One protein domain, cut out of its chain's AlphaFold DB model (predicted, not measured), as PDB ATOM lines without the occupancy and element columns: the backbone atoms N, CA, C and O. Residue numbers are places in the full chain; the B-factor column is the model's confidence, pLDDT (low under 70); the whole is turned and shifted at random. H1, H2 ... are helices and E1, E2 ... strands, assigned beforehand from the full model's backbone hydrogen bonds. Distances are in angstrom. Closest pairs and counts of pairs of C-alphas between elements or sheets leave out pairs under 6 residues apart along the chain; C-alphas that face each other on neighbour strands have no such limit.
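What this domain is: This is residues 36 to 248 of the 412 residues of an uncharacterized protein of Nonomuraea soli (UniProt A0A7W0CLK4). Two sheets, one of six strands and one of five, lie face to face as a long sandwich; the six-stranded sheet runs on past the five-stranded one at one end, where the one-turn helix H1 sits. The small strand pair E6 and E9 lies beyond E7 and E8, on the same side of the six-stranded sheet as they do. The printed part has 213 residues, with strands E1 to E10, then H1, then E11 to E13; it is mostly strand. The orders are E2 E1 E13 E12 E11 E10 and E3 E4 E5 E7 E8, both all antiparallel. The whole is compact, with a radius of gyration of the C-alphas of 18.3 A, and a rod in outline, 65 by 30 by 30 A.

Where its parts are: E1, residues 36 to 45, begins at C-alpha 36 (-29.983, 12.444, 45.708). E2 is residues 56 to 65, E3 70 to 75, E4 89 to 100, 29.9 A long, and E5 106 to 118, 34.2 A. E6 is residues 129 to 131, E7 134 to 141, E8 147 to 152, E9 157 to 159 and E10 175 to 180. H1 is residues 182 to 185. E11, residues 192 to 203, is 35.6 A long; E12, 211 to 224, is 42.0 A; E13, 230 to 247, is 45.7 A and ends at C-alpha 247 (-26.388, 16.749, 42.281).

How they stand to each other: In the six-stranded sheet E1 and E2 form a hairpin, with N 43 and O 58 2.9 A apart, within hydrogen-bond range. E1 and E13 are antiparallel at 174 degrees, with N 39 and O 243 at 2.8 A. E11, E12 and E13 form a meander, each strand the antiparallel neighbour of the one before; N 217 and O 239 are 2.8 A apart. E10 is an edge strand beside E11, with N 178 and O 195 at 2.9 A. E3, E4 and E5 form a second meander, with N 97 and O 110 at 2.8 A. E7 and E8 form a hairpin, with N 137 and O 149 at 2.9 A. The two sheets form a sandwich, their strands at 31 degrees; the closest C-alphas of E5 and E13 are those of Gly 109 and Thr 244, 5.1 A apart. E4 bends by 86 degrees at residue 92 and E5 by 66 degrees at residue 115. E6 runs on into E7 at 64 degrees; N 130 of E6 and O 158 of E9 are 3.0 A apart. H1 only grazes the six-stranded sheet with residues 182 to 185; it is too short for any O i to N i+4 pair, and its one O i to N i+3 pair is within range.

The domain as a whole: The C-alphas farthest apart are those of Ala 103 and Ala 227, 65.9 A. The printed part has no cut. The links E3 to E4 and E9 to E10 are long. The mean pLDDT of the printed part is 92.7; residues 102 to 104, 144 and 163 to 165 are under 70.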
ATOM      1  N   GLY A  36     -29.296  13.432  46.531       92.25
ATOM      2  CA  GLY A  36     -29.983  12.444  45.708       92.25
ATOM      3  C   GLY A  36     -31.476  12.503  46.002       92.25
ATOM      4  O   GLY A  36     -31.876  12.577  47.162       92.25
ATOM      5  N   HIS A  37     -32.305  12.486  44.965       95.38
ATOM      6  CA  HIS A  37     -33.746  12.655  45.103       95.38
ATOM      7  C   HIS A  37     -34.509  11.727  44.157       95.38
ATOM      8  O   HIS A  37     -34.121  11.540  43.000       95.38
ATOM      9  N   ALA A  38     -35.603  11.144  44.643       96.56
ATOM     10  CA  ALA A  38     -36.496  10.318  43.841       96.56
ATOM     11  C   ALA A  38     -37.959  10.539  44.242       96.56
ATOM     12  O   ALA A  38     -38.335  10.341  45.396       96.56
ATOM     13  N   ASN A  39     -38.785  10.869  43.250       96.44
ATOM     14  CA  ASN A  39     -40.232  11.012  43.354       96.44
ATOM     15  C   ASN A  39     -40.941   9.859  42.636       96.44
ATOM     16  O   ASN A  39     -40.478   9.350  41.609       96.44
ATOM     17  N   GLY A  40     -42.090   9.459  43.174       95.25
ATOM     18  CA  GLY A  40     -42.984   8.480  42.568       95.25
ATOM     19  C   GLY A  40     -43.767   9.094  41.420       95.25
ATOM     20  O   GLY A  40     -43.440   8.874  40.256       95.25
ATOM     21  N   ALA A  41     -44.796   9.872  41.736       97.25
ATOM     22  CA  ALA A  41     -45.628  10.534  40.738       97.25
ATOM     23  C   ALA A  41     -45.918  11.982  41.131       97.25
ATOM     24  O   ALA A  41     -46.194  12.270  42.290       97.25
ATOM     25  N   GLU A  42     -45.907  12.881  40.156       97.94
ATOM     26  CA  GLU A  42     -46.411  14.245  40.296       97.94
ATOM     27  C   GLU A  42     -47.574  14.420  39.325       97.94
ATOM     28  O   GLU A  42     -47.497  14.010  38.163       97.94
ATOM     29  N   LEU A  43     -48.659  15.013  39.809       98.38
ATOM     30  CA  LEU A  43     -49.872  15.241  39.043       98.38
ATOM     31  C   LEU A  43     -50.249  16.712  39.112       98.38
ATOM     32  O   LEU A  43     -50.390  17.271  40.197       98.38
ATOM     33  N   THR A  44     -50.502  17.291  37.945       98.56
ATOM     34  CA  THR A  44     -51.088  18.620  37.794       98.56
ATOM     35  C   THR A  44     -52.356  18.513  36.952       98.56
ATOM     36  O   THR A  44     -52.312  18.078  35.802       98.56
ATOM     37  N   LEU A  45     -53.484  18.939  37.514       98.06
ATOM     38  CA  LEU A  45     -54.753  19.147  36.822       98.06
ATOM     39  C   LEU A  45     -55.045  20.656  36.815       98.06
ATOM     40  O   LEU A  45     -55.139  21.255  37.892       98.06
ATOM     41  N   PRO A  46     -55.185  21.311  35.653       98.00
ATOM     42  CA  PRO A  46     -55.611  22.704  35.605       98.00
ATOM     43  C   PRO A  46     -57.081  22.846  36.023       98.00
ATOM     44  O   PRO A  46     -57.872  21.905  35.912       98.00
ATOM     45  N   ALA A  47     -57.461  24.039  36.488       97.38
ATOM     46  CA  ALA A  47     -58.870  24.371  36.675       97.38
ATOM     47  C   ALA A  47     -59.534  24.551  35.306       97.38
ATOM     48  O   ALA A  47     -59.049  25.335  34.489       97.38
ATOM     49  N   ILE A  48     -60.657  23.869  35.091       97.50
ATOM     50  CA  ILE A  48     -61.468  23.984  33.875       97.50
ATOM     51  C   ILE A  48     -62.915  24.244  34.317       97.50
ATOM     52  O   ILE A  48     -63.662  23.294  34.592       97.50
ATOM     53  N   PRO A  49     -63.308  25.524  34.473       96.75
ATOM     54  CA  PRO A  49     -64.633  25.899  34.964       96.75
ATOM     55  C   PRO A  49     -65.785  25.325  34.135       96.75
ATOM     56  O   PRO A  49     -66.821  24.979  34.694       96.75
ATOM     57  N   GLU A  50     -65.597  25.176  32.824       95.50
ATOM     58  CA  GLU A  50     -66.612  24.721  31.867       95.50
ATOM     59  C   GLU A  50     -67.104  23.297  32.155       95.50
ATOM     60  O   GLU A  50     -68.248  22.969  31.859       95.50
ATOM     61  N   ILE A  51     -66.267  22.475  32.795       95.44
ATOM     62  CA  ILE A  51     -66.590  21.098  33.203       95.44
ATOM     63  C   ILE A  51     -66.574  20.915  34.727       95.44
ATOM     64  O   ILE A  51     -66.587  19.789  35.221       95.44
ATOM     65  N   ASN A  52     -66.543  22.016  35.488       95.25
ATOM     66  CA  ASN A  52     -66.412  22.027  36.949       95.25
ATOM     67  C   ASN A  52     -65.191  21.247  37.480       95.25
ATOM     68  O   ASN A  52     -65.221  20.730  38.598       95.25
ATOM     69  N   GLN A  53     -64.105  21.166  36.706       95.25
ATOM     70  CA  GLN A  53     -62.857  20.569  37.176       95.25
ATOM     71  C   GLN A  53     -62.102  21.585  38.034       95.25
ATOM     72  O   GLN A  53     -61.699  22.651  37.559       95.25
ATOM     73  N   ALA A  54     -61.891  21.250  39.305       95.62
ATOM     74  CA  ALA A  54     -61.019  22.020  40.180       95.62
ATOM     75  C   ALA A  54     -59.547  21.801  39.805       95.62
ATOM     76  O   ALA A  54     -59.164  20.709  39.389       95.62
ATOM     77  N   ALA A  55     -58.718  22.831  39.998       97.06
ATOM     78  CA  ALA A  55     -57.277  22.654  39.901       97.06
ATOM     79  C   ALA A  55     -56.785  21.710  41.006       97.06
ATOM     80  O   ALA A  55     -57.238  21.785  42.148       97.06
ATOM     81  N   PHE A  56     -55.812  20.879  40.663       97.94
ATOM     82  CA  PHE A  56     -55.111  20.008  41.590       97.94
ATOM     83  C   PHE A  56     -53.626  20.011  41.251       97.94
ATOM     84  O   PHE A  56     -53.248  19.976  40.081       97.94
ATOM     85  N   GLN A  57     -52.780  20.025  42.269       98.00
ATOM     86  CA  GLN A  57     -51.356  19.792  42.112       98.00
ATOM     87  C   GLN A  57     -50.880  18.994  43.315       98.00
ATOM     88  O   GLN A  57     -51.172  19.376  44.447       98.00
ATOM     89  N   GLY A  58     -50.164  17.902  43.072       97.00
ATOM     90  CA  GLY A  58     -49.698  17.052  44.154       97.00
ATOM     91  C   GLY A  58     -48.583  16.103  43.762       97.00
ATOM     92  O   GLY A  58     -48.382  15.801  42.584       97.00
ATOM     93  N   THR A  59     -47.876  15.622  44.777       96.69
ATOM     94  CA  THR A  59     -46.802  14.634  44.676       96.69
ATOM     95  C   THR A  59     -47.135  13.411  45.521       96.69
ATOM     96  O   THR A  59     -47.631  13.520  46.640       96.69
ATOM     97  N   TRP A  60     -46.816  12.232  44.996       96.00
ATOM     98  CA  TRP A  60     -46.981  10.958  45.676       96.00
ATOM     99  C   TRP A  60     -45.672  10.188  45.734       96.00
ATOM    100  O   TRP A  60     -45.127   9.787  44.701       96.00
ATOM    101  N   GLY A  61     -45.210   9.943  46.961       94.75
ATOM    102  CA  GLY A  61     -43.947   9.280  47.238       94.75
ATOM    103  C   GLY A  61     -42.754  10.175  46.915       94.75
ATOM    104  O   GLY A  61     -42.522  10.537  45.764       94.75
ATOM    105  N   SER A  62     -41.963  10.483  47.932       95.25
ATOM    106  CA  SER A  62     -40.669  11.137  47.782       95.25
ATOM    107  C   SER A  62     -39.688  10.553  48.790       95.25
ATOM    108  O   SER A  62     -40.065  10.195  49.908       95.25
ATOM    109  N   VAL A  63     -38.435  10.419  48.372       95.50
ATOM    110  CA  VAL A  63     -37.289  10.121  49.237       95.50
ATOM    111  C   VAL A  63     -36.139  11.022  48.823       95.50
ATOM    112  O   VAL A  63     -35.957  11.309  47.634       95.50
ATOM    113  N   ALA A  64     -35.371  11.477  49.802       94.12
ATOM    114  CA  ALA A  64     -34.288  12.410  49.573       94.12
ATOM    115  C   ALA A  64     -33.134  12.098  50.514       94.12
ATOM    116  O   ALA A  64     -33.331  11.770  51.674       94.12
ATOM    117  N   VAL A  65     -31.917  12.266  50.033       91.75
ATOM    118  CA  VAL A  65     -30.751  12.417  50.898       91.75
ATOM    119  C   VAL A  65     -30.132  13.769  50.569       91.75
ATOM    120  O   VAL A  65     -29.949  14.098  49.395       91.75
ATOM    121  N   ASP A  66     -29.905  14.577  51.596       89.38
ATOM    122  CA  ASP A  66     -29.280  15.897  51.499       89.38
ATOM    123  C   ASP A  66     -27.762  15.775  51.637       89.38
ATOM    124  O   ASP A  66     -27.227  14.710  51.393       89.38
ATOM    125  N   ASP A  67     -27.050  16.815  52.069       82.50
ATOM    126  CA  ASP A  67     -25.599  16.779  52.265       82.50
ATOM    127  C   ASP A  67     -25.136  15.872  53.427       82.50
ATOM    128  O   ASP A  67     -23.964  15.887  53.806       82.50
ATOM    129  N   THR A  68     -26.012  15.043  53.999       84.38
ATOM    130  CA  THR A  68     -25.635  14.006  54.958       84.38
ATOM    131  C   THR A  68     -25.554  12.635  54.274       84.38
ATOM    132  O   THR A  68     -26.542  12.166  53.708       84.38
ATOM    133  N   PRO A  69     -24.407  11.928  54.365       84.12
ATOM    134  CA  PRO A  69     -24.293  10.548  53.906       84.12
ATOM    135  C   PRO A  69     -25.400   9.657  54.464       84.12
ATOM    136  O   PRO A  69     -25.642   9.634  55.674       84.12
ATOM    137  N   GLY A  70     -26.048   8.890  53.597       87.94
ATOM    138  CA  GLY A  70     -27.199   8.095  53.980       87.94
ATOM    139  C   GLY A  70     -27.838   7.354  52.821       87.94
ATOM    140  O   GLY A  70     -27.465   7.467  51.656       87.94
ATOM    141  N   THR A  71     -28.828   6.543  53.153       91.62
ATOM    142  CA  THR A  71     -29.705   5.921  52.168       91.62
ATOM    143  C   THR A  71     -31.118   5.995  52.699       91.62
ATOM    144  O   THR A  71     -31.386   5.567  53.821       91.62
ATOM    145  N   GLU A  72     -32.009   6.519  51.876       92.56
ATOM    146  CA  GLU A  72     -33.441   6.501  52.102       92.56
ATOM    147  C   GLU A  72     -34.108   5.643  51.037       92.56
ATOM    148  O   GLU A  72     -33.710   5.604  49.869       92.56
ATOM    149  N   SER A  73     -35.126   4.894  51.443       94.50
ATOM    150  CA  SER A  73     -35.888   4.059  50.525       94.50
ATOM    151  C   SER A  73     -37.334   3.974  50.974       94.50
ATOM    152  O   SER A  73     -37.625   3.907  52.167       94.50
ATOM    153  N   ALA A  74     -38.244   3.943  50.007       93.31
ATOM    154  CA  ALA A  74     -39.672   3.827  50.251       93.31
ATOM    155  C   ALA A  74     -40.294   2.840  49.266       93.31
ATOM    156  O   ALA A  74     -40.016   2.873  48.067       93.31
ATOM    157  N   VAL A  75     -41.197   1.991  49.753       94.00
ATOM    158  CA  VAL A  75     -41.869   0.966  48.943       94.00
ATOM    159  C   VAL A  75     -43.380   1.156  49.034       94.00
ATOM    160  O   VAL A  75     -43.936   1.270  50.120       94.00
ATOM    161  N   HIS A  76     -44.073   1.189  47.900       91.38
ATOM    162  CA  HIS A  76     -45.535   1.227  47.869       91.38
ATOM    163  C   HIS A  76     -46.100  -0.059  48.516       91.38
ATOM    164  O   HIS A  76     -45.601  -1.145  48.210       91.38
ATOM    165  N   PRO A  77     -47.126   0.007  49.390       89.25
ATOM    166  CA  PRO A  77     -48.070   1.111  49.590       89.25
ATOM    167  C   PRO A  77     -47.720   2.098  50.713       89.25
ATOM    168  O   PRO A  77     -48.565   2.901  51.088       89.25
ATOM    169  N   THR A  78     -46.508   2.078  51.275       91.25
ATOM    170  CA  THR A  78     -46.162   2.942  52.422       91.25
ATOM    171  C   THR A  78     -45.729   4.352  52.021       91.25
ATOM    172  O   THR A  78     -45.170   5.075  52.844       91.25
ATOM    173  N   TRP A  79     -45.916   4.737  50.759       91.81
ATOM    174  CA  TRP A  79     -45.532   6.056  50.273       91.81
ATOM    175  C   TRP A  79     -46.426   7.135  50.886       91.81
ATOM    176  O   TRP A  79     -47.651   6.984  50.853       91.81
ATOM    177  N   PRO A  80     -45.848   8.228  51.413       91.62
ATOM    178  CA  PRO A  80     -46.643   9.365  51.840       91.62
ATOM    179  C   PRO A  80     -47.352   9.973  50.626       91.62
ATOM    180  O   PRO A  80     -46.742  10.177  49.575       91.62
ATOM    181  N   ASP A  81     -48.638  10.265  50.793       95.75
ATOM    182  CA  ASP A  81     -49.463  11.001  49.833       95.75
ATOM    183  C   ASP A  81     -50.010  12.268  50.510       95.75
ATOM    184  O   ASP A  81     -51.181  12.312  50.897       95.75
ATOM    185  N   PRO A  82     -49.147  13.265  50.776       94.62
ATOM    186  CA  PRO A  82     -49.550  14.469  51.500       94.62
ATOM    187  C   PRO A  82     -50.580  15.296  50.722       94.62
ATOM    188  O   PRO A  82     -51.397  15.979  51.339       94.62
ATOM    189  N   ASP A  83     -50.556  15.204  49.392       96.81
ATOM    190  CA  ASP A  83     -51.377  16.025  48.507       96.81
ATOM    191  C   ASP A  83     -52.651  15.308  48.031       96.81
ATOM    192  O   ASP A  83     -53.535  15.941  47.463       96.81
ATOM    193  N   GLY A  84     -52.792  14.000  48.275       96.69
ATOM    194  CA  GLY A  84     -53.985  13.235  47.909       96.69
ATOM    195  C   GLY A  84     -54.023  12.801  46.441       96.69
ATOM    196  O   GLY A  84     -55.100  12.691  45.861       96.69
ATOM    197  N   VAL A  85     -52.877  12.563  45.805       97.06
ATOM    198  CA  VAL A  85     -52.777  12.064  44.419       97.06
ATOM    199  C   VAL A  85     -53.461  10.701  44.257       97.06
ATOM    200  O   VAL A  85     -53.976  10.395  43.178       97.06
ATOM    201  N   THR A  86     -53.543   9.901  45.325       96.25
ATOM    202  CA  THR A  86     -54.192   8.576  45.328       96.25
ATOM    203  C   THR A  86     -55.675   8.603  44.954       96.25
ATOM    204  O   THR A  86     -56.235   7.576  44.574       96.25
ATOM    205  N   GLN A  87     -56.326   9.771  45.002       96.06
ATOM    206  CA  GLN A  87     -57.705   9.932  44.530       96.06
ATOM    207  C   GLN A  87     -57.833   9.860  42.994       96.06
ATOM    208  O   GLN A  87     -58.907   9.547  42.481       96.06
ATOM    209  N   TYR A  88     -56.750  10.154  42.267       96.75
ATOM    210  CA  TYR A  88     -56.699  10.182  40.799       96.75
ATOM    211  C   TYR A  88     -55.870   9.040  40.220       96.75
ATOM    212  O   TYR A  88     -56.062   8.663  39.065       96.75
ATOM    213  N   MET A  89     -54.933   8.497  40.994       96.31
ATOM    214  CA  MET A  89     -53.989   7.491  40.530       96.31
ATOM    215  C   MET A  89     -53.856   6.350  41.529       96.31
ATOM    216  O   MET A  89     -53.735   6.580  42.727       96.31
ATOM    217  N   THR A  90     -53.778   5.116  41.037       95.75
ATOM    218  CA  THR A  90     -53.356   3.966  41.840       95.75
ATOM    219  C   THR A  90     -52.116   3.321  41.237       95.75
ATOM    220  O   THR A  90     -51.964   3.215  40.017       95.75
ATOM    221  N   LEU A  91     -51.216   2.868  42.108       94.19
ATOM    222  CA  LEU A  91     -50.017   2.129  41.732       94.19
ATOM    223  C   LEU A  91     -50.216   0.652  42.055       94.19
ATOM    224  O   LEU A  91     -50.728   0.302  43.117       94.19
ATOM    225  N   ALA A  92     -49.756  -0.216  41.159       92.62
ATOM    226  CA  ALA A  92     -49.637  -1.638  41.451       92.62
ATOM    227  C   ALA A  92     -48.417  -1.894  42.347       92.62
ATOM    228  O   ALA A  92     -48.501  -2.592  43.358       92.62
ATOM    229  N   THR A  93     -47.275  -1.301  41.993       94.12
ATOM    230  CA  THR A  93     -46.008  -1.422  42.723       94.12
ATOM    231  C   THR A  93     -45.185  -0.151  42.575       94.12
ATOM    232  O   THR A  93     -45.292   0.541  41.563       94.12
ATOM    233  N   GLY A  94     -44.306   0.111  43.536       94.75
ATOM    234  CA  GLY A  94     -43.370   1.221  43.459       94.75
ATOM    235  C   GLY A  94     -42.230   1.077  44.459       94.75
ATOM    236  O   GLY A  94     -42.464   0.695  45.605       94.75
ATOM    237  N   THR A  95     -41.012   1.401  44.041       96.62
ATOM    238  CA  THR A  95     -39.827   1.537  44.895       96.62
ATOM    239  C   THR A  95     -39.104   2.839  44.567       96.62
ATOM    240  O   THR A  95     -38.796   3.090  43.400       96.62
ATOM    241  N   LEU A  96     -38.817   3.638  45.590       95.75
ATOM    242  CA  LEU A  96     -37.966   4.823  45.507       95.75
ATOM    243  C   LEU A  96     -36.724   4.584  46.349       95.75
ATOM    244  O   LEU A  96     -36.824   4.048  47.452       95.75
ATOM    245  N   GLU A  97     -35.579   5.011  45.843       95.38
ATOM    246  CA  GLU A  97     -34.306   4.967  46.549       95.38
ATOM    247  C   GLU A  97     -33.549   6.267  46.288       95.38
ATOM    248  O   GLU A  97     -33.389   6.685  45.140       95.38
ATOM    249  N   ALA A  98     -33.054   6.882  47.351       93.44
ATOM    250  CA  ALA A  98     -32.102   7.976  47.292       93.44
ATOM    251  C   ALA A  98     -30.903   7.594  48.163       93.44
ATOM    252  O   ALA A  98     -31.068   7.126  49.288       93.44
ATOM    253  N   SER A  99     -29.689   7.737  47.643       91.69
ATOM    254  CA  SER A  99     -28.477   7.370  48.376       91.69
ATOM    255  C   SER A  99     -27.370   8.386  48.167       91.69
ATOM    256  O   SER A  99     -27.116   8.821  47.042       91.69
ATOM    257  N   GLY A 100     -26.697   8.700  49.263       85.19
ATOM    258  CA  GLY A 100     -25.534   9.552  49.351       85.19
ATOM    259  C   GLY A 100     -24.439   8.771  50.046       85.19
ATOM    260  O   GLY A 100     -24.565   8.443  51.221       85.19
ATOM    261  N   VAL A 101     -23.371   8.501  49.299       70.56
ATOM    262  CA  VAL A 101     -22.077   7.953  49.736       70.56
ATOM    263  C   VAL A 101     -22.052   6.541  50.353       70.56
ATOM    264  O   VAL A 101     -22.254   6.335  51.543       70.56
ATOM    265  N   ASP A 102     -21.603   5.597  49.519       53.25
ATOM    266  CA  ASP A 102     -20.464   4.710  49.795       53.25
ATOM    267  C   ASP A 102     -19.499   4.836  48.596       53.25
ATOM    268  O   ASP A 102     -19.942   4.945  47.450       53.25
ATOM    269  N   ALA A 103     -18.186   4.873  48.850       43.31
ATOM    270  CA  ALA A 103     -17.163   5.210  47.855       43.31
ATOM    271  C   ALA A 103     -17.254   4.390  46.539       43.31
ATOM    272  O   ALA A 103     -17.432   3.167  46.576       43.31
ATOM    273  N   PRO A 104     -16.992   5.011  45.369       55.44
ATOM    274  CA  PRO A 104     -16.587   6.407  45.199       55.44
ATOM    275  C   PRO A 104     -17.781   7.359  45.309       55.44
ATOM    276  O   PRO A 104     -18.846   7.062  44.783       55.44
ATOM    277  N   ASP A 105     -17.547   8.487  45.969       70.00
ATOM    278  CA  ASP A 105     -18.472   9.564  46.327       70.00
ATOM    279  C   ASP A 105     -19.493   9.874  45.236       70.00
ATOM    280  O   ASP A 105     -19.225  10.587  44.262       70.00
ATOM    281  N   ALA A 106     -20.656   9.243  45.382       85.00
ATOM    282  CA  ALA A 106     -21.725   9.288  44.413       85.00
ATOM    283  C   ALA A 106     -23.055   9.551  45.106       85.00
ATOM    284  O   ALA A 106     -23.398   8.912  46.106       85.00
ATOM    285  N   TRP A 107     -23.804  10.464  44.506       90.12
ATOM    286  CA  TRP A 107     -25.195  10.715  44.833       90.12
ATOM    287  C   TRP A 107     -26.054  10.061  43.775       90.12
ATOM    288  O   TRP A 107     -25.714  10.086  42.590       90.12
ATOM    289  N   ARG A 108     -27.142   9.433  44.205       92.94
ATOM    290  CA  ARG A 108     -28.029   8.680  43.327       92.94
ATOM    291  C   ARG A 108     -29.479   8.853  43.750       92.94
ATOM    292  O   ARG A 108     -29.796   8.775  44.933       92.94
ATOM    293  N   GLY A 109     -30.344   8.980  42.754       94.62
ATOM    294  CA  GLY A 109     -31.777   8.744  42.855       94.62
ATOM    295  C   GLY A 109     -32.175   7.615  41.906       94.62
ATOM    296  O   GLY A 109     -31.733   7.567  40.757       94.62
ATOM    297  N   SER A 110     -33.006   6.686  42.363       95.50
ATOM    298  CA  SER A 110     -33.686   5.735  41.488       95.50
ATOM    299  C   SER A 110     -35.145   5.570  41.870       95.50
ATOM    300  O   SER A 110     -35.502   5.530  43.043       95.50
ATOM    301  N   SER A 111     -35.984   5.445  40.853       96.62
ATOM    302  CA  SER A 111     -37.414   5.222  40.995       96.62
ATOM    303  C   SER A 111     -37.826   4.120  40.036       96.62
ATOM    304  O   SER A 111     -37.343   4.062  38.906       96.62
ATOM    305  N   ASN A 112     -38.684   3.222  40.496       96.38
ATOM    306  CA  ASN A 112     -39.282   2.164  39.699       96.38
ATOM    307  C   ASN A 112     -40.740   2.045  40.123       96.38
ATOM    308  O   ASN A 112     -41.014   1.781  41.291       96.38
ATOM    309  N   LEU A 113     -41.672   2.252  39.199       95.88
ATOM    310  CA  LEU A 113     -43.097   2.190  39.500       95.88
ATOM    311  C   LEU A 113     -43.912   1.554  38.381       95.88
ATOM    312  O   LEU A 113     -43.490   1.466  37.228       95.88
ATOM    313  N   VAL A 114     -45.111   1.122  38.757       95.88
ATOM    314  CA  VAL A 114     -46.137   0.583  37.869       95.88
ATOM    315  C   VAL A 114     -47.450   1.273  38.225       95.88
ATOM    316  O   VAL A 114     -48.001   1.029  39.300       95.88
ATOM    317  N   VAL A 115     -47.942   2.136  37.336       95.75
ATOM    318  CA  VAL A 115     -49.266   2.755  37.451       95.75
ATOM    319  C   VAL A 115     -50.309   1.752  36.996       95.75
ATOM    320  O   VAL A 115     -50.294   1.316  35.848       95.75
ATOM    321  N   ASP A 116     -51.223   1.406  37.892       94.62
ATOM    322  CA  ASP A 116     -52.347   0.529  37.574       94.62
ATOM    323  C   ASP A 116     -53.441   1.306  36.831       94.62
ATOM    324  O   ASP A 116     -53.954   0.865  35.807       94.62
ATOM    325  N   GLN A 117     -53.750   2.512  37.308       94.75
ATOM    326  CA  GLN A 117     -54.726   3.395  36.674       94.75
ATOM    327  C   GLN A 117     -54.487   4.850  37.066       94.75
ATOM    328  O   GLN A 117     -54.180   5.166  38.212       94.75
ATOM    329  N   PHE A 118     -54.709   5.741  36.109       96.62
ATOM    330  CA  PHE A 118     -54.879   7.173  36.317       96.62
ATOM    331  C   PHE A 118     -56.197   7.623  35.686       96.62
ATOM    332  O   PHE A 118     -56.518   7.237  34.558       96.62
ATOM    333  N   LYS A 119     -56.949   8.448  36.410       96.12
ATOM    334  CA  LYS A 119     -58.255   8.993  36.037       96.12
ATOM    335  C   LYS A 119     -58.271  10.502  36.286       96.12
ATOM    336  O   LYS A 119     -57.714  10.961  37.276       96.12
ATOM    337  N   LEU A 120     -58.954  11.265  35.427       94.75
ATOM    338  CA  LEU A 120     -59.121  12.720  35.617       94.75
ATOM    339  C   LEU A 120     -60.091  13.060  36.747       94.75
ATOM    340  O   LEU A 120     -59.950  14.082  37.410       94.75
ATOM    341  N   ALA A 121     -61.073  12.191  36.968       93.69
ATOM    342  CA  ALA A 121     -62.058  12.333  38.018       93.69
ATOM    343  C   ALA A 121     -62.312  10.970  38.677       93.69
ATOM    344  O   ALA A 121     -62.294   9.946  37.988       93.69
ATOM    345  N   PRO A 122     -62.631  10.930  39.981       89.69
ATOM    346  CA  PRO A 122     -63.043   9.693  40.645       89.69
ATOM    347  C   PRO A 122     -64.266   9.025  39.990       89.69
ATOM    348  O   PRO A 122     -64.416   7.807  40.050       89.69
ATOM    349  N   SER A 123     -65.128   9.818  39.344       92.12
ATOM    350  CA  SER A 123     -66.305   9.369  38.588       92.12
ATOM    351  C   SER A 123     -65.986   8.805  37.197       92.12
ATOM    352  O   SER A 123     -66.886   8.252  36.565       92.12
ATOM    353  N   ALA A 124     -64.749   8.933  36.705       94.25
ATOM    354  CA  ALA A 124     -64.382   8.484  35.367       94.25
ATOM    355  C   ALA A 124     -64.526   6.961  35.229       94.25
ATOM    356  O   ALA A 124     -64.006   6.176  36.039       94.25
ATOM    357  N   GLN A 125     -65.221   6.545  34.168       93.56
ATOM    358  CA  GLN A 125     -65.493   5.134  33.898       93.56
ATOM    359  C   GLN A 125     -64.267   4.400  33.361       93.56
ATOM    360  O   GLN A 125     -64.116   3.213  33.637       93.56
ATOM    361  N   ILE A 126     -63.382   5.091  32.636       92.38
ATOM    362  CA  ILE A 126     -62.172   4.487  32.073       92.38
ATOM    363  C   ILE A 126     -60.907   5.148  32.633       92.38
ATOM    364  O   ILE A 126     -60.886   6.361  32.851       92.38
ATOM    365  N   PRO A 127     -59.825   4.385  32.844       94.62
ATOM    366  CA  PRO A 127     -58.518   4.964  33.093       94.62
ATOM    367  C   PRO A 127     -57.917   5.533  31.799       94.62
ATOM    368  O   PRO A 127     -58.051   4.973  30.705       94.62
ATOM    369  N   LEU A 128     -57.232   6.665  31.934       96.06
ATOM    370  CA  LEU A 128     -56.522   7.321  30.842       96.06
ATOM    371  C   LEU A 128     -55.114   6.788  30.641       96.06
ATOM    372  O   LEU A 128     -54.635   6.799  29.510       96.06
ATOM    373  N   LEU A 129     -54.468   6.332  31.712       96.56
ATOM    374  CA  LEU A 129     -53.104   5.821  31.690       96.56
ATOM    375  C   LEU A 129     -52.996   4.605  32.596       96.56
ATOM    376  O   LEU A 129     -53.523   4.601  33.709       96.56
ATOM    377  N   PHE A 130     -52.229   3.633  32.138       94.88
ATOM    378  CA  PHE A 130     -51.590   2.643  32.984       94.88
ATOM    379  C   PHE A 130     -50.221   2.313  32.394       94.88
ATOM    380  O   PHE A 130     -49.934   2.598  31.224       94.88
ATOM    381  N   THR A 131     -49.343   1.737  33.202       93.88
ATOM    382  CA  THR A 131     -47.972   1.462  32.790       93.88
ATOM    383  C   THR A 131     -47.572   0.040  33.140       93.88
ATOM    384  O   THR A 131     -48.050  -0.551  34.100       93.88
ATOM    385  N   GLY A 132     -46.631  -0.505  32.377       93.00
ATOM    386  CA  GLY A 132     -45.703  -1.498  32.897       93.00
ATOM    387  C   GLY A 132     -44.676  -0.831  33.814       93.00
ATOM    388  O   GLY A 132     -44.951   0.185  34.453       93.00
ATOM    389  N   ASN A 133     -43.471  -1.390  33.855       94.19
ATOM    390  CA  ASN A 133     -42.391  -0.833  34.655       94.19
ATOM    391  C   ASN A 133     -41.858   0.477  34.044       94.19
ATOM    392  O   ASN A 133     -41.380   0.474  32.906       94.19
ATOM    393  N   VAL A 134     -41.934   1.562  34.811       96.19
ATOM    394  CA  VAL A 134     -41.281   2.844  34.533       96.19
ATOM    395  C   VAL A 134     -40.141   2.988  35.531       96.19
ATOM    396  O   VAL A 134     -40.387   3.192  36.718       96.19
ATOM    397  N   SER A 135     -38.905   2.843  35.052       95.88
ATOM    398  CA  SER A 135     -37.703   2.944  35.880       95.88
ATOM    399  C   SER A 135     -36.842   4.115  35.439       95.88
ATOM    400  O   SER A 135     -36.401   4.147  34.296       95.88
ATOM    401  N   ASN A 136     -36.533   5.026  36.351       96.56
ATOM    402  CA  ASN A 136     -35.650   6.158  36.102       96.56
ATOM    403  C   ASN A 136     -34.504   6.159  37.105       96.56
ATOM    404  O   ASN A 136     -34.615   5.653  38.227       96.56
ATOM    405  N   PHE A 137     -33.377   6.699  36.668       95.38
ATOM    406  CA  PHE A 137     -32.143   6.709  37.425       95.38
ATOM    407  C   PHE A 137     -31.383   7.999  37.151       95.38
ATOM    408  O   PHE A 137     -31.183   8.367  35.993       95.38
ATOM    409  N   ALA A 138     -30.879   8.618  38.209       95.31
ATOM    410  CA  ALA A 138     -29.923   9.704  38.153       95.31
ATOM    411  C   ALA A 138     -28.772   9.403  39.114       95.31
ATOM    412  O   ALA A 138     -28.981   8.917  40.225       95.31
ATOM    413  N   GLN A 139     -27.552   9.686  38.686       93.19
ATOM    414  CA  GLN A 139     -26.347   9.574  39.487       93.19
ATOM    415  C   GLN A 139     -25.405  10.718  39.145       93.19
ATOM    416  O   GLN A 139     -25.310  11.140  37.996       93.19
ATOM    417  N   CYS A 140     -24.630  11.163  40.116       90.75
ATOM    418  CA  CYS A 140     -23.441  11.955  39.860       90.75
ATOM    419  C   CYS A 140     -22.276  11.445  40.706       90.75
ATOM    420  O   CYS A 140     -22.458  10.639  41.620       90.75
ATOM    421  N   THR A 141     -21.068  11.894  40.376       88.12
ATOM    422  CA  THR A 141     -19.856  11.619  41.157       88.12
ATOM    423  C   THR A 141     -19.091  12.911  41.423       88.12
ATOM    424  O   THR A 141     -19.300  13.902  40.723       88.12
ATOM    425  N   GLU A 142     -18.159  12.901  42.377       74.69
ATOM    426  CA  GLU A 142     -17.281  14.047  42.689       74.69
ATOM    427  C   GLU A 142     -16.515  14.630  41.487       74.69
ATOM    428  O   GLU A 142     -16.137  15.801  41.501       74.69
ATOM    429  N   GLN A 143     -16.310  13.857  40.413       72.81
ATOM    430  CA  GLN A 143     -15.716  14.367  39.168       72.81
ATOM    431  C   GLN A 143     -16.694  15.219  38.332       72.81
ATOM    432  O   GLN A 143     -16.358  15.603  37.217       72.81
ATOM    433  N   ALA A 144     -17.878  15.529  38.875       68.00
ATOM    434  CA  ALA A 144     -19.000  16.213  38.232       68.00
ATOM    435  C   ALA A 144     -19.581  15.493  37.004       68.00
ATOM    436  O   ALA A 144     -20.317  16.085  36.215       68.00
ATOM    437  N   ASP A 145     -19.316  14.193  36.865       83.00
ATOM    438  CA  ASP A 145     -19.911  13.385  35.807       83.00
ATOM    439  C   ASP A 145     -21.345  13.000  36.199       83.00
ATOM    440  O   ASP A 145     -21.580  11.971  36.838       83.00
ATOM    441  N   GLY A 146     -22.305  13.860  35.849       86.75
ATOM    442  CA  GLY A 146     -23.734  13.568  35.947       86.75
ATOM    443  C   GLY A 146     -24.170  12.554  34.889       86.75
ATOM    444  O   GLY A 146     -23.878  12.720  33.706       86.75
ATOM    445  N   PHE A 147     -24.873  11.505  35.298       91.12
ATOM    446  CA  PHE A 147     -25.460  10.480  34.441       91.12
ATOM    447  C   PHE A 147     -26.931  10.302  34.802       91.12
ATOM    448  O   PHE A 147     -27.272  10.093  35.962       91.12
ATOM    449  N   ALA A 148     -27.802  10.315  33.801       94.25
ATOM    450  CA  ALA A 148     -29.220  10.056  33.983       94.25
ATOM    451  C   ALA A 148     -29.733   9.117  32.886       94.25
ATOM    452  O   ALA A 148     -29.210   9.097  31.769       94.25
ATOM    453  N   ALA A 149     -30.741   8.309  33.208       94.38
ATOM    454  CA  ALA A 149     -31.342   7.366  32.279       94.38
ATOM    455  C   ALA A 149     -32.818   7.114  32.597       94.38
ATOM    456  O   ALA A 149     -33.201   6.930  33.751       94.38
ATOM    457  N   VAL A 150     -33.615   7.009  31.534       93.75
ATOM    458  CA  VAL A 150     -34.983   6.479  31.565       93.75
ATOM    459  C   VAL A 150     -34.957   5.064  30.988       93.75
ATOM    460  O   VAL A 150     -34.488   4.837  29.871       93.75
ATOM    461  N   GLN A 151     -35.443   4.096  31.757       91.81
ATOM    462  CA  GLN A 151     -35.525   2.677  31.423       91.81
ATOM    463  C   GLN A 151     -36.985   2.228  31.438       91.81
ATOM    464  O   GLN A 151     -37.453   1.527  32.332       91.81
ATOM    465  N   THR A 152     -37.701   2.611  30.388       89.25
ATOM    466  CA  THR A 152     -39.098   2.227  30.185       89.25
ATOM    467  C   THR A 152     -39.193   1.467  28.873       89.25
ATOM    468  O   THR A 152     -38.942   2.031  27.805       89.25
ATOM    469  N   ALA A 153     -39.533   0.177  28.930       83.12
ATOM    470  CA  ALA A 153     -39.582  -0.642  27.722       83.12
ATOM    471  C   ALA A 153     -40.662  -0.122  26.743       83.12
ATOM    472  O   ALA A 153     -41.728   0.324  27.187       83.12
ATOM    473  N   PRO A 154     -40.427  -0.163  25.419       83.62
ATOM    474  CA  PRO A 154     -41.421   0.263  24.436       83.62
ATOM    475  C   PRO A 154     -42.763  -0.451  24.628       83.62
ATOM    476  O   PRO A 154     -42.807  -1.637  24.950       83.62
ATOM    477  N   GLY A 155     -43.863   0.278  24.443       86.50
ATOM    478  CA  GLY A 155     -45.219  -0.257  24.577       86.50
ATOM    479  C   GLY A 155     -45.699  -0.575  25.995       86.50
ATOM    480  O   GLY A 155     -46.829  -1.036  26.141       86.50
ATOM    481  N   THR A 156     -44.894  -0.317  27.032       91.44
ATOM    482  CA  THR A 156     -45.314  -0.532  28.430       91.44
ATOM    483  C   THR A 156     -46.228   0.561  28.958       91.44
ATOM    484  O   THR A 156     -47.115   0.262  29.747       91.44
ATOM    485  N   ILE A 157     -46.050   1.811  28.534       94.44
ATOM    486  CA  ILE A 157     -46.992   2.889  28.844       94.44
ATOM    487  C   ILE A 157     -48.138   2.801  27.847       94.44
ATOM    488  O   ILE A 157     -47.903   2.797  26.634       94.44
ATOM    489  N   ARG A 158     -49.371   2.699  28.345       95.25
ATOM    490  CA  ARG A 158     -50.568   2.552  27.517       95.25
ATOM    491  C   ARG A 158     -51.642   3.528  27.964       95.25
ATOM    492  O   ARG A 158     -51.778   3.822  29.148       95.25
ATOM    493  N   VAL A 159     -52.389   4.034  26.992       96.12
ATOM    494  CA  VAL A 159     -53.424   5.045  27.207       96.12
ATOM    495  C   VAL A 159     -54.783   4.590  26.707       96.12
ATOM    496  O   VAL A 159     -54.885   3.746  25.811       96.12
ATOM    497  N   PHE A 160     -55.827   5.196  27.268       93.75
ATOM    498  CA  PHE A 160     -57.222   5.010  26.875       93.75
ATOM    499  C   PHE A 160     -57.677   3.544  26.905       93.75
ATOM    500  O   PHE A 160     -58.115   2.991  25.894       93.75
ATOM    501  N   GLY A 161     -57.574   2.882  28.048       83.94
ATOM    502  CA  GLY A 161     -58.027   1.504  28.200       83.94
ATOM    503  C   GLY A 161     -57.628   0.925  29.540       83.94
ATOM    504  O   GLY A 161     -56.812   1.505  30.244       83.94
ATOM    505  N   GLU A 162     -58.205  -0.219  29.883       74.44
ATOM    506  CA  GLU A 162     -57.971  -0.860  31.174       74.44
ATOM    507  C   GLU A 162     -56.686  -1.695  31.174       74.44
ATOM    508  O   GLU A 162     -56.360  -2.389  30.201       74.44
ATOM    509  N   ALA A 163     -55.962  -1.642  32.289       63.84
ATOM    510  CA  ALA A 163     -54.842  -2.528  32.549       63.84
ATOM    511  C   ALA A 163     -55.293  -4.006  32.571       63.84
ATOM    512  O   ALA A 163     -56.458  -4.301  32.844       63.84
ATOM    513  N   PRO A 164     -54.396  -4.975  32.302       58.56
ATOM    514  CA  PRO A 164     -52.997  -4.813  31.893       58.56
ATOM    515  C   PRO A 164     -52.781  -4.868  30.365       58.56
ATOM    516  O   PRO A 164     -51.662  -4.664  29.899       58.56
ATOM    517  N   ALA A 165     -53.819  -5.161  29.571       62.72
ATOM    518  CA  ALA A 165     -53.701  -5.423  28.129       62.72
ATOM    519  C   ALA A 165     -54.618  -4.559  27.236       62.72
ATOM    520  O   ALA A 165     -54.566  -4.684  26.008       62.72
ATOM    521  N   GLY A 166     -55.414  -3.644  27.798       74.81
ATOM    522  CA  GLY A 166     -56.290  -2.725  27.055       74.81
ATOM    523  C   GLY A 166     -55.617  -1.413  26.627       74.81
ATOM    524  O   GLY A 166     -54.572  -1.036  27.134       74.81
ATOM    525  N   GLY A 167     -56.177  -0.692  25.661       87.69
ATOM    526  CA  GLY A 167     -55.642   0.615  25.242       87.69
ATOM    527  C   GLY A 167     -54.476   0.564  24.245       87.69
ATOM    528  O   GLY A 167     -54.148  -0.484  23.678       87.69
ATOM    529  N   THR A 168     -53.871   1.725  24.003       94.12
ATOM    530  CA  THR A 168     -52.890   1.964  22.931       94.12
ATOM    531  C   THR A 168     -51.522   2.291  23.514       94.12
ATOM    532  O   THR A 168     -51.416   3.088  24.440       94.12
ATOM    533  N   ALA A 169     -50.463   1.688  22.967       94.44
ATOM    534  CA  ALA A 169     -49.088   1.957  23.378       94.44
ATOM    535  C   ALA A 169     -48.686   3.419  23.118       94.44
ATOM    536  O   ALA A 169     -48.853   3.918  22.006       94.44
ATOM    537  N   LEU A 170     -48.089   4.063  24.121       95.69
ATOM    538  CA  LEU A 170     -47.547   5.416  24.056       95.69
ATOM    539  C   LEU A 170     -46.021   5.373  24.245       95.69
ATOM    540  O   LEU A 170     -45.488   5.246  25.353       95.69
ATOM    541  N   ASN A 171     -45.305   5.434  23.124       94.62
ATOM    542  CA  ASN A 171     -43.842   5.440  23.105       94.62
ATOM    543  C   ASN A 171     -43.292   6.854  23.350       94.62
ATOM    544  O   ASN A 171     -44.013   7.836  23.193       94.62
ATOM    545  N   ASN A 172     -42.015   6.959  23.722       95.94
ATOM    546  CA  ASN A 172     -41.346   8.251  23.889       95.94
ATOM    547  C   ASN A 172     -41.394   9.082  22.590       95.94
ATOM    548  O   ASN A 172     -41.120   8.552  21.513       95.94
ATOM    549  N   GLY A 173     -41.765  10.361  22.696       95.19
ATOM    550  CA  GLY A 173     -42.010  11.268  21.570       95.19
ATOM    551  C   GLY A 173     -43.289  10.960  20.786       95.19
ATOM    552  O   GLY A 173     -43.568  11.609  19.781       95.19
ATOM    553  N   GLY A 174     -44.052   9.948  21.208       95.50
ATOM    554  CA  GLY A 174     -45.287   9.529  20.568       95.50
ATOM    555  C   GLY A 174     -46.488  10.346  21.025       95.50
ATOM    556  O   GLY A 174     -46.521  10.891  22.130       95.50
ATOM    557  N   THR A 175     -47.505  10.366  20.168       97.56
ATOM    558  CA  THR A 175     -48.824  10.925  20.457       97.56
ATOM    559  C   THR A 175     -49.904   9.913  20.094       97.56
ATOM    560  O   THR A 175     -49.774   9.153  19.131       97.56
ATOM    561  N   VAL A 176     -50.973   9.874  20.882       97.44
ATOM    562  CA  VAL A 176     -52.161   9.055  20.626       97.44
ATOM    563  C   VAL A 176     -53.382   9.924  20.873       97.44
ATOM    564  O   VAL A 176     -53.517  10.486  21.954       97.44
ATOM    565  N   THR A 177     -54.287   9.994  19.901       97.75
ATOM    566  CA  THR A 177     -55.563  10.704  20.039       97.75
ATOM    567  C   THR A 177     -56.713   9.709  20.017       97.75
ATOM    568  O   THR A 177     -56.707   8.761  19.226       97.75
ATOM    569  N   ARG A 178     -57.707   9.915  20.882       97.19
ATOM    570  CA  ARG A 178     -58.937   9.129  20.913       97.19
ATOM    571  C   ARG A 178     -60.130  10.007  21.279       97.19
ATOM    572  O   ARG A 178     -60.070  10.758  22.246       97.19
ATOM    573  N   THR A 179     -61.225   9.827  20.552       97.50
ATOM    574  CA  THR A 179     -62.527  10.393  20.913       97.50
ATOM    575  C   THR A 179     -63.157   9.580  22.044       97.50
ATOM    576  O   THR A 179     -63.294   8.354  21.946       97.50
ATOM    577  N   LEU A 180     -63.526  10.266  23.118       96.88
ATOM    578  CA  LEU A 180     -64.160   9.751  24.330       96.88
ATOM    579  C   LEU A 180     -65.458  10.524  24.606       96.88
ATOM    580  O   LEU A 180     -65.709  11.557  23.991       96.88
ATOM    581  N   THR A 181     -66.289  10.033  25.523       97.19
ATOM    582  CA  THR A 181     -67.471  10.761  26.018       97.19
ATOM    583  C   THR A 181     -67.183  11.454  27.349       97.19
ATOM    584  O   THR A 181     -66.250  11.078  28.066       97.19
ATOM    585  N   GLY A 182     -68.007  12.438  27.727       95.38
ATOM    586  CA  GLY A 182     -67.926  13.060  29.051       95.38
ATOM    587  C   GLY A 182     -68.050  12.052  30.186       95.38
ATOM    588  O   GLY A 182     -67.232  12.067  31.101       95.38
ATOM    589  N   ASP A 183     -68.982  11.102  30.084       94.81
ATOM    590  CA  ASP A 183     -69.152  10.029  31.075       94.81
ATOM    591  C   ASP A 183     -67.890   9.172  31.243       94.81
ATOM    592  O   ASP A 183     -67.517   8.810  32.360       94.81
ATOM    593  N   GLN A 184     -67.191   8.875  30.142       95.81
ATOM    594  CA  GLN A 184     -65.931   8.132  30.189       95.81
ATOM    595  C   GLN A 184     -64.848   8.890  30.964       95.81
ATOM    596  O   GLN A 184     -64.079   8.263  31.693       95.81
ATOM    597  N   LEU A 185     -64.822  10.219  30.844       96.12
ATOM    598  CA  LEU A 185     -63.878  11.106  31.529       96.12
ATOM    599  C   LEU A 185     -64.336  11.549  32.927       96.12
ATOM    600  O   LEU A 185     -63.529  12.074  33.690       96.12
ATOM    601  N   GLY A 186     -65.604  11.322  33.280       95.88
ATOM    602  CA  GLY A 186     -66.212  11.811  34.517       95.88
ATOM    603  C   GLY A 186     -66.663  13.278  34.461       95.88
ATOM    604  O   GLY A 186     -66.847  13.888  35.513       95.88
ATOM    605  N   PHE A 187     -66.855  13.834  33.262       96.25
ATOM    606  CA  PHE A 187     -67.284  15.212  33.009       96.25
ATOM    607  C   PHE A 187     -68.735  15.257  32.505       96.25
ATOM    608  O   PHE A 187     -68.971  15.212  31.292       96.25
ATOM    609  N   PRO A 188     -69.732  15.333  33.406       92.56
ATOM    610  CA  PRO A 188     -71.125  15.441  32.993       92.56
ATOM    611  C   PRO A 188     -71.343  16.747  32.215       92.56
ATOM    612  O   PRO A 188     -70.896  17.809  32.642       92.56
ATOM    613  N   GLY A 189     -72.037  16.666  31.080       91.88
ATOM    614  CA  GLY A 189     -72.279  17.807  30.185       91.88
ATOM    615  C   GLY A 189     -71.311  17.915  29.001       91.88
ATOM    616  O   GLY A 189     -71.545  18.725  28.110       91.88
ATOM    617  N   VAL A 190     -70.270  17.078  28.948       97.56
ATOM    618  CA  VAL A 190     -69.450  16.888  27.743       97.56
ATOM    619  C   VAL A 190     -70.044  15.740  26.926       97.56
ATOM    620  O   VAL A 190     -70.101  14.603  27.397       97.56
ATOM    621  N   ALA A 191     -70.458  16.003  25.690       97.81
ATOM    622  CA  ALA A 191     -70.955  14.961  24.796       97.81
ATOM    623  C   ALA A 191     -69.795  14.153  24.208       97.81
ATOM    624  O   ALA A 191     -69.765  12.922  24.292       97.81
ATOM    625  N   THR A 192     -68.804  14.854  23.655       98.00
ATOM    626  CA  THR A 192     -67.620  14.261  23.028       98.00
ATOM    627  C   THR A 192     -66.348  14.993  23.448       98.00
ATOM    628  O   THR A 192     -66.349  16.187  23.745       98.00
ATOM    629  N   ALA A 193     -65.249  14.251  23.506       98.06
ATOM    630  CA  ALA A 193     -63.942  14.736  23.914       98.06
ATOM    631  C   ALA A 193     -62.856  14.088  23.054       98.06
ATOM    632  O   ALA A 193     -62.594  12.891  23.179       98.06
ATOM    633  N   ASP A 194     -62.194  14.866  22.204       98.19
ATOM    634  CA  ASP A 194     -61.026  14.402  21.456       98.19
ATOM    635  C   ASP A 194     -59.781  14.570  22.320       98.19
ATOM    636  O   ASP A 194     -59.173  15.639  22.355       98.19
ATOM    637  N   VAL A 195     -59.413  13.512  23.045       98.44
ATOM    638  CA  VAL A 195     -58.296  13.534  23.994       98.44
ATOM    639  C   VAL A 195     -57.022  13.062  23.309       98.44
ATOM    640  O   VAL A 195     -56.976  11.979  22.725       98.44
ATOM    641  N   THR A 196     -55.963  13.856  23.415       98.56
ATOM    642  CA  THR A 196     -54.621  13.534  22.934       98.56
ATOM    643  C   THR A 196     -53.687  13.323  24.114       98.56
ATOM    644  O   THR A 196     -53.518  14.206  24.946       98.56
ATOM    645  N   ALA A 197     -53.060  12.153  24.168       98.50
ATOM    646  CA  ALA A 197     -51.979  11.849  25.089       98.50
ATOM    647  C   ALA A 197     -50.637  11.950  24.357       98.50
ATOM    648  O   ALA A 197     -50.485  11.401  23.262       98.50
ATOM    649  N   SER A 198     -49.656  12.605  24.962       98.19
ATOM    650  CA  SER A 198     -48.275  12.648  24.486       98.19
ATOM    651  C   SER A 198     -47.320  12.229  25.593       98.19
ATOM    652  O   SER A 198     -47.618  12.391  26.775       98.19
ATOM    653  N   ARG A 199     -46.178  11.654  25.214       97.31
ATOM    654  CA  ARG A 199     -45.122  11.273  26.156       97.31
ATOM    655  C   ARG A 199     -43.791  11.877  25.751       97.31
ATOM    656  O   ARG A 199     -43.384  11.739  24.598       97.31
ATOM    657  N   THR A 200     -43.068  12.385  26.740       97.62
ATOM    658  CA  THR A 200     -41.687  12.849  26.598       97.62
ATOM    659  C   THR A 200     -40.848  12.299  27.742       97.62
ATOM    660  O   THR A 200     -41.138  12.543  28.907       97.62
ATOM    661  N   ASP A 201     -39.788  11.563  27.428       96.69
ATOM    662  CA  ASP A 201     -38.771  11.216  28.418       96.69
ATOM    663  C   ASP A 201     -37.721  12.331  28.456       96.69
ATOM    664  O   ASP A 201     -37.126  12.672  27.429       96.69
ATOM    665  N   VAL A 202     -37.486  12.889  29.640       96.25
ATOM    666  CA  VAL A 202     -36.497  13.944  29.863       96.25
ATOM    667  C   VAL A 202     -35.290  13.337  30.556       96.25
ATOM    668  O   VAL A 202     -35.420  12.705  31.602       96.25
ATOM    669  N   VAL A 203     -34.119  13.520  29.948       96.06
ATOM    670  CA  VAL A 203     -32.836  13.029  30.452       96.06
ATOM    671  C   VAL A 203     -31.799  14.135  30.303       96.06
ATOM    672  O   VAL A 203     -31.550  14.606  29.191       96.06
ATOM    673  N   THR A 204     -31.180  14.540  31.410       92.25
ATOM    674  CA  THR A 204     -30.060  15.486  31.387       92.25
ATOM    675  C   THR A 204     -28.867  14.875  30.635       92.25
ATOM    676  O   THR A 204     -28.534  13.707  30.862       92.25
ATOM    677  N   PRO A 205     -28.188  15.631  29.747       86.25
ATOM    678  CA  PRO A 205     -27.006  15.140  29.046       86.25
ATOM    679  C   PRO A 205     -25.883  14.712  29.995       86.25
ATOM    680  O   PRO A 205     -25.673  15.305  31.052       86.25
ATOM    681  N   LEU A 206     -25.108  13.717  29.561       85.06
ATOM    682  CA  LEU A 206     -23.940  13.231  30.294       85.06
ATOM    683  C   LEU A 206     -22.974  14.380  30.638       85.06
ATOM    684  O   LEU A 206     -22.644  15.194  29.775       85.06
ATOM    685  N   GLY A 207     -22.506  14.416  31.886       80.81
ATOM    686  CA  GLY A 207     -21.572  15.427  32.390       80.81
ATOM    687  C   GLY A 207     -22.219  16.770  32.743       80.81
ATOM    688  O   GLY A 207     -21.505  17.730  33.019       80.81
ATOM    689  N   THR A 208     -23.553  16.866  32.719       86.06
ATOM    690  CA  THR A 208     -24.293  18.060  33.152       86.06
ATOM    691  C   THR A 208     -24.948  17.802  34.507       86.06
ATOM    692  O   THR A 208     -25.453  16.707  34.757       86.06
ATOM    693  N   LEU A 209     -24.928  18.814  35.377       87.00
ATOM    694  CA  LEU A 209     -25.530  18.774  36.707       87.00
ATOM    695  C   LEU A 209     -26.600  19.867  36.868       87.00
ATOM    696  O   LEU A 209     -26.419  20.958  36.316       87.00
ATOM    697  N   PRO A 210     -27.679  19.599  37.625       91.50
ATOM    698  CA  PRO A 210     -28.014  18.306  38.236       91.50
ATOM    699  C   PRO A 210     -28.371  17.248  37.176       91.50
ATOM    700  O   PRO A 210     -28.935  17.557  36.125       91.50
ATOM    701  N   ALA A 211     -27.994  15.994  37.426       93.94
ATOM    702  CA  ALA A 211     -28.389  14.879  36.574       93.94
ATOM    703  C   ALA A 211     -29.862  14.569  36.851       93.94
ATOM    704  O   ALA A 211     -30.204  14.272  37.990       93.94
ATOM    705  N   GLU A 212     -30.720  14.620  35.834       96.31
ATOM    706  CA  GLU A 212     -32.161  14.427  35.992       96.31
ATOM    707  C   GLU A 212     -32.689  13.411  34.973       96.31
ATOM    708  O   GLU A 212     -32.334  13.455  33.792       96.31
ATOM    709  N   ALA A 213     -33.553  12.502  35.424       97.44
ATOM    710  CA  ALA A 213     -34.355  11.635  34.568       97.44
ATOM    711  C   ALA A 213     -35.814  11.628  35.037       97.44
ATOM    712  O   ALA A 213     -36.091  11.382  36.214       97.44
ATOM    713  N   ARG A 214     -36.753  11.854  34.112       97.25
ATOM    714  CA  ARG A 214     -38.200  11.758  34.360       97.25
ATOM    715  C   ARG A 214     -38.966  11.364  33.097       97.25
ATOM    716  O   ARG A 214     -38.525  11.651  31.986       97.25
ATOM    717  N   THR A 215     -40.139  10.759  33.265       97.94
ATOM    718  CA  THR A 215     -41.080  10.507  32.162       97.94
ATOM    719  C   THR A 215     -42.286  11.421  32.312       97.94
ATOM    720  O   THR A 215     -43.000  11.345  33.305       97.94
ATOM    721  N   GLU A 216     -42.528  12.271  31.322       98.12
ATOM    722  CA  GLU A 216     -43.671  13.180  31.269       98.12
ATOM    723  C   GLU A 216     -44.768  12.597  30.377       98.12
ATOM    724  O   GLU A 216     -44.493  12.098  29.280       98.12
ATOM    725  N   VAL A 217     -46.018  12.678  30.832       98.31
ATOM    726  CA  VAL A 217     -47.208  12.359  30.042       98.31
ATOM    727  C   VAL A 217     -48.173  13.534  30.119       98.31
ATOM    728  O   VAL A 217     -48.623  13.906  31.203       98.31
ATOM    729  N   THR A 218     -48.512  14.102  28.967       98.62
ATOM    730  CA  THR A 218     -49.443  15.230  28.862       98.62
ATOM    731  C   THR A 218     -50.729  14.769  28.203       98.62
ATOM    732  O   THR A 218     -50.697  14.083  27.181       98.62
ATOM    733  N   PHE A 219     -51.862  15.174  28.765       98.56
ATOM    734  CA  PHE A 219     -53.181  14.996  28.178       98.56
ATOM    735  C   PHE A 219     -53.735  16.358  27.792       98.56
ATOM    736  O   PHE A 219     -53.875  17.228  28.646       98.56
ATOM    737  N   THR A 220     -54.092  16.525  26.526       98.69
ATOM    738  CA  THR A 220     -54.834  17.683  26.018       98.69
ATOM    739  C   THR A 220     -56.154  17.217  25.427       98.69
ATOM    740  O   THR A 220     -56.299  16.040  25.089       98.69
ATOM    741  N   ALA A 221     -57.141  18.099  25.311       98.25
ATOM    742  CA  ALA A 221     -58.395  17.745  24.664       98.25
ATOM    743  C   ALA A 221     -59.116  18.925  24.033       98.25
ATOM    744  O   ALA A 221     -58.941  20.069  24.444       98.25
ATOM    745  N   VAL A 222     -59.988  18.585  23.085       98.62
ATOM    746  CA  VAL A 222     -61.084  19.432  22.613       98.62
ATOM    747  C   VAL A 222     -62.389  18.817  23.109       98.62
ATOM    748  O   VAL A 222     -62.697  17.676  22.764       98.62
ATOM    749  N   LEU A 223     -63.134  19.542  23.942       98.50
ATOM    750  CA  LEU A 223     -64.398  19.095  24.533       98.50
ATOM    751  C   LEU A 223     -65.567  19.780  23.832       98.50
ATOM    752  O   LEU A 223     -65.523  20.991  23.592       98.50
ATOM    753  N   ARG A 224     -66.621  19.018  23.543       98.56
ATOM    754  CA  ARG A 224     -67.828  19.509  22.877       98.56
ATOM    755  C   ARG A 224     -69.094  19.113  23.623       98.56
ATOM    756  O   ARG A 224     -69.144  18.059  24.260       98.56
ATOM    757  N   ASP A 225     -70.108  19.965  23.540       97.81
ATOM    758  CA  ASP A 225     -71.445  19.701  24.077       97.81
ATOM    759  C   ASP A 225     -72.324  18.889  23.101       97.81
ATOM    760  O   ASP A 225     -71.890  18.494  22.017       97.81
ATOM    761  N   ASP A 226     -73.580  18.633  23.481       96.75
ATOM    762  CA  ASP A 226     -74.545  17.878  22.661       96.75
ATOM    763  C   ASP A 226     -74.912  18.581  21.340       96.75
ATOM    764  O   ASP A 226     -75.445  17.951  20.422       96.75
ATOM    765  N   ALA A 227     -74.650  19.887  21.236       97.00
ATOM    766  CA  ALA A 227     -74.842  20.679  20.026       97.00
ATOM    767  C   ALA A 227     -73.577  20.733  19.148       97.00
ATOM    768  O   ALA A 227     -73.564  21.469  18.158       97.00
ATOM    769  N   ASP A 228     -72.543  19.951  19.487       96.62
ATOM    770  CA  ASP A 228     -71.227  19.910  18.837       96.62
ATOM    771  C   ASP A 228     -70.431  21.229  18.959       96.62
ATOM    772  O   ASP A 228     -69.468  21.469  18.223       96.62
ATOM    773  N   TYR A 229     -70.805  22.097  19.906       97.50
ATOM    774  CA  TYR A 229     -70.077  23.330  20.189       97.50
ATOM    775  C   TYR A 229     -68.847  23.038  21.047       97.50
ATOM    776  O   TYR A 229     -68.939  22.360  22.068       97.50
ATOM    777  N   GLU A 230     -67.692  23.572  20.647       98.19
ATOM    778  CA  GLU A 230     -66.456  23.482  21.424       98.19
ATOM    779  C   GLU A 230     -66.568  24.334  22.690       98.19
ATOM    780  O   GLU A 230     -66.593  25.562  22.626       98.19
ATOM    781  N   ILE A 231     -66.621  23.669  23.839       97.94
ATOM    782  CA  ILE A 231     -66.702  24.320  25.150       97.94
ATOM    783  C   ILE A 231     -65.331  24.462  25.809       97.94
ATOM    784  O   ILE A 231     -65.166  25.298  26.688       97.94
ATOM    785  N   TYR A 232     -64.341  23.672  25.390       98.44
ATOM    786  CA  TYR A 232     -62.981  23.754  25.915       98.44
ATOM    787  C   TYR A 232     -61.961  23.190  24.923       98.44
ATOM    788  O   TYR A 232     -62.228  22.192  24.255       98.44
ATOM    789  N   SER A 233     -60.773  23.792  24.879       98.31
ATOM    790  CA  SER A 233     -59.623  23.299  24.120       98.31
ATOM    791  C   SER A 233     -58.330  23.655  24.854       98.31
ATOM    792  O   SER A 233     -58.024  24.835  25.038       98.31
ATOM    793  N   GLY A 234     -57.593  22.648  25.331       98.25
ATOM    794  CA  GLY A 234     -56.402  22.862  26.158       98.25
ATOM    795  C   GLY A 234     -55.919  21.626  26.918       98.25
ATOM    796  O   GLY A 234     -56.250  20.493  26.562       98.25
ATOM    797  N   ASP A 235     -55.115  21.851  27.955       98.25
ATOM    798  CA  ASP A 235     -54.528  20.805  28.798       98.25
ATOM    799  C   ASP A 235     -55.559  20.235  29.788       98.25
ATOM    800  O   ASP A 235     -56.195  20.970  30.535       98.25
ATOM    801  N   LEU A 236     -55.691  18.910  29.854       97.88
ATOM    802  CA  LEU A 236     -56.513  18.220  30.855       97.88
ATOM    803  C   LEU A 236     -55.706  17.761  32.067       97.88
ATOM    804  O   LEU A 236     -56.212  17.784  33.187       97.88
ATOM    805  N   ALA A 237     -54.474  17.304  31.839       98.38
ATOM    806  CA  ALA A 237     -53.591  16.817  32.887       98.38
ATOM    807  C   ALA A 237     -52.134  16.804  32.427       98.38
ATOM    808  O   ALA A 237     -51.832  16.522  31.266       98.38
ATOM    809  N   PHE A 238     -51.233  17.015  33.375       98.56
ATOM    810  CA  PHE A 238     -49.805  16.807  33.210       98.56
ATOM    811  C   PHE A 238     -49.300  15.881  34.310       98.56
ATOM    812  O   PHE A 238     -49.581  16.093  35.491       98.56
ATOM    813  N   LEU A 239     -48.572  14.846  33.906       98.38
ATOM    814  CA  LEU A 239     -48.093  13.801  34.791       98.38
ATOM    815  C   LEU A 239     -46.585  13.648  34.657       98.38
ATOM    816  O   LEU A 239     -46.074  13.474  33.552       98.38
ATOM    817  N   VAL A 240     -45.881  13.649  35.784       98.25
ATOM    818  CA  VAL A 240     -44.463  13.295  35.848       98.25
ATOM    819  C   VAL A 240     -44.337  11.990  36.611       98.25
ATOM    820  O   VAL A 240     -44.717  11.896  37.774       98.25
ATOM    821  N   LEU A 241     -43.797  10.972  35.954       97.69
ATOM    822  CA  LEU A 241     -43.564   9.658  36.529       97.69
ATOM    823  C   LEU A 241     -42.081   9.460  36.816       97.69
ATOM    824  O   LEU A 241     -41.221   9.754  35.976       97.69
ATOM    825  N   ALA A 242     -41.813   8.890  37.987       96.81
ATOM    826  CA  ALA A 242     -40.508   8.435  38.426       96.81
ATOM    827  C   ALA A 242     -39.428   9.523  38.299       96.81
ATOM    828  O   ALA A 242     -38.350   9.255  37.778       96.81
ATOM    829  N   ARG A 243     -39.692  10.777  38.694       97.44
ATOM    830  CA  ARG A 243     -38.646  11.814  38.627       97.44
ATOM    831  C   ARG A 243     -37.492  11.425  39.547       97.44
ATOM    832  O   ARG A 243     -37.700  11.077  40.703       97.44
ATOM    833  N   THR A 244     -36.276  11.503  39.034       97.00
ATOM    834  CA  THR A 244     -35.047  11.241  39.784       97.00
ATOM    835  C   THR A 244     -34.029  12.318  39.478       97.00
ATOM    836  O   THR A 244     -33.901  12.736  38.327       97.00
ATOM    837  N   GLU A 245     -33.316  12.756  40.506       95.75
ATOM    838  CA  GLU A 245     -32.321  13.813  40.410       95.75
ATOM    839  C   GLU A 245     -31.109  13.486  41.288       95.75
ATOM    840  O   GLU A 245     -31.238  12.876  42.352       95.75
ATOM    841  N   ALA A 246     -29.920  13.865  40.829       93.31
ATOM    842  CA  ALA A 246     -28.689  13.770  41.599       93.31
ATOM    843  C   ALA A 246     -27.796  14.981  41.317       93.31
ATOM    844  O   ALA A 246     -27.511  15.299  40.157       93.31
ATOM    845  N   ASN A 247     -27.316  15.631  42.375       91.75
ATOM    846  CA  ASN A 247     -26.388  16.749  42.281       91.75
ATOM    847  C   ASN A 247     -25.129  16.505  43.112       91.75
ATOM    848  O   ASN A 247     -25.200  16.048  44.250       91.75
ATOM    849  N   CYS A 248     -23.986  16.845  42.518       87.50
ATOM    850  CA  CYS A 248     -22.668  16.736  43.123       87.50
ATOM    851  C   CYS A 248     -21.951  18.062  42.882       87.50
ATOM    852  O   CYS A 248     -21.457  18.322  41.784       87.50
TER     853      CYS A 248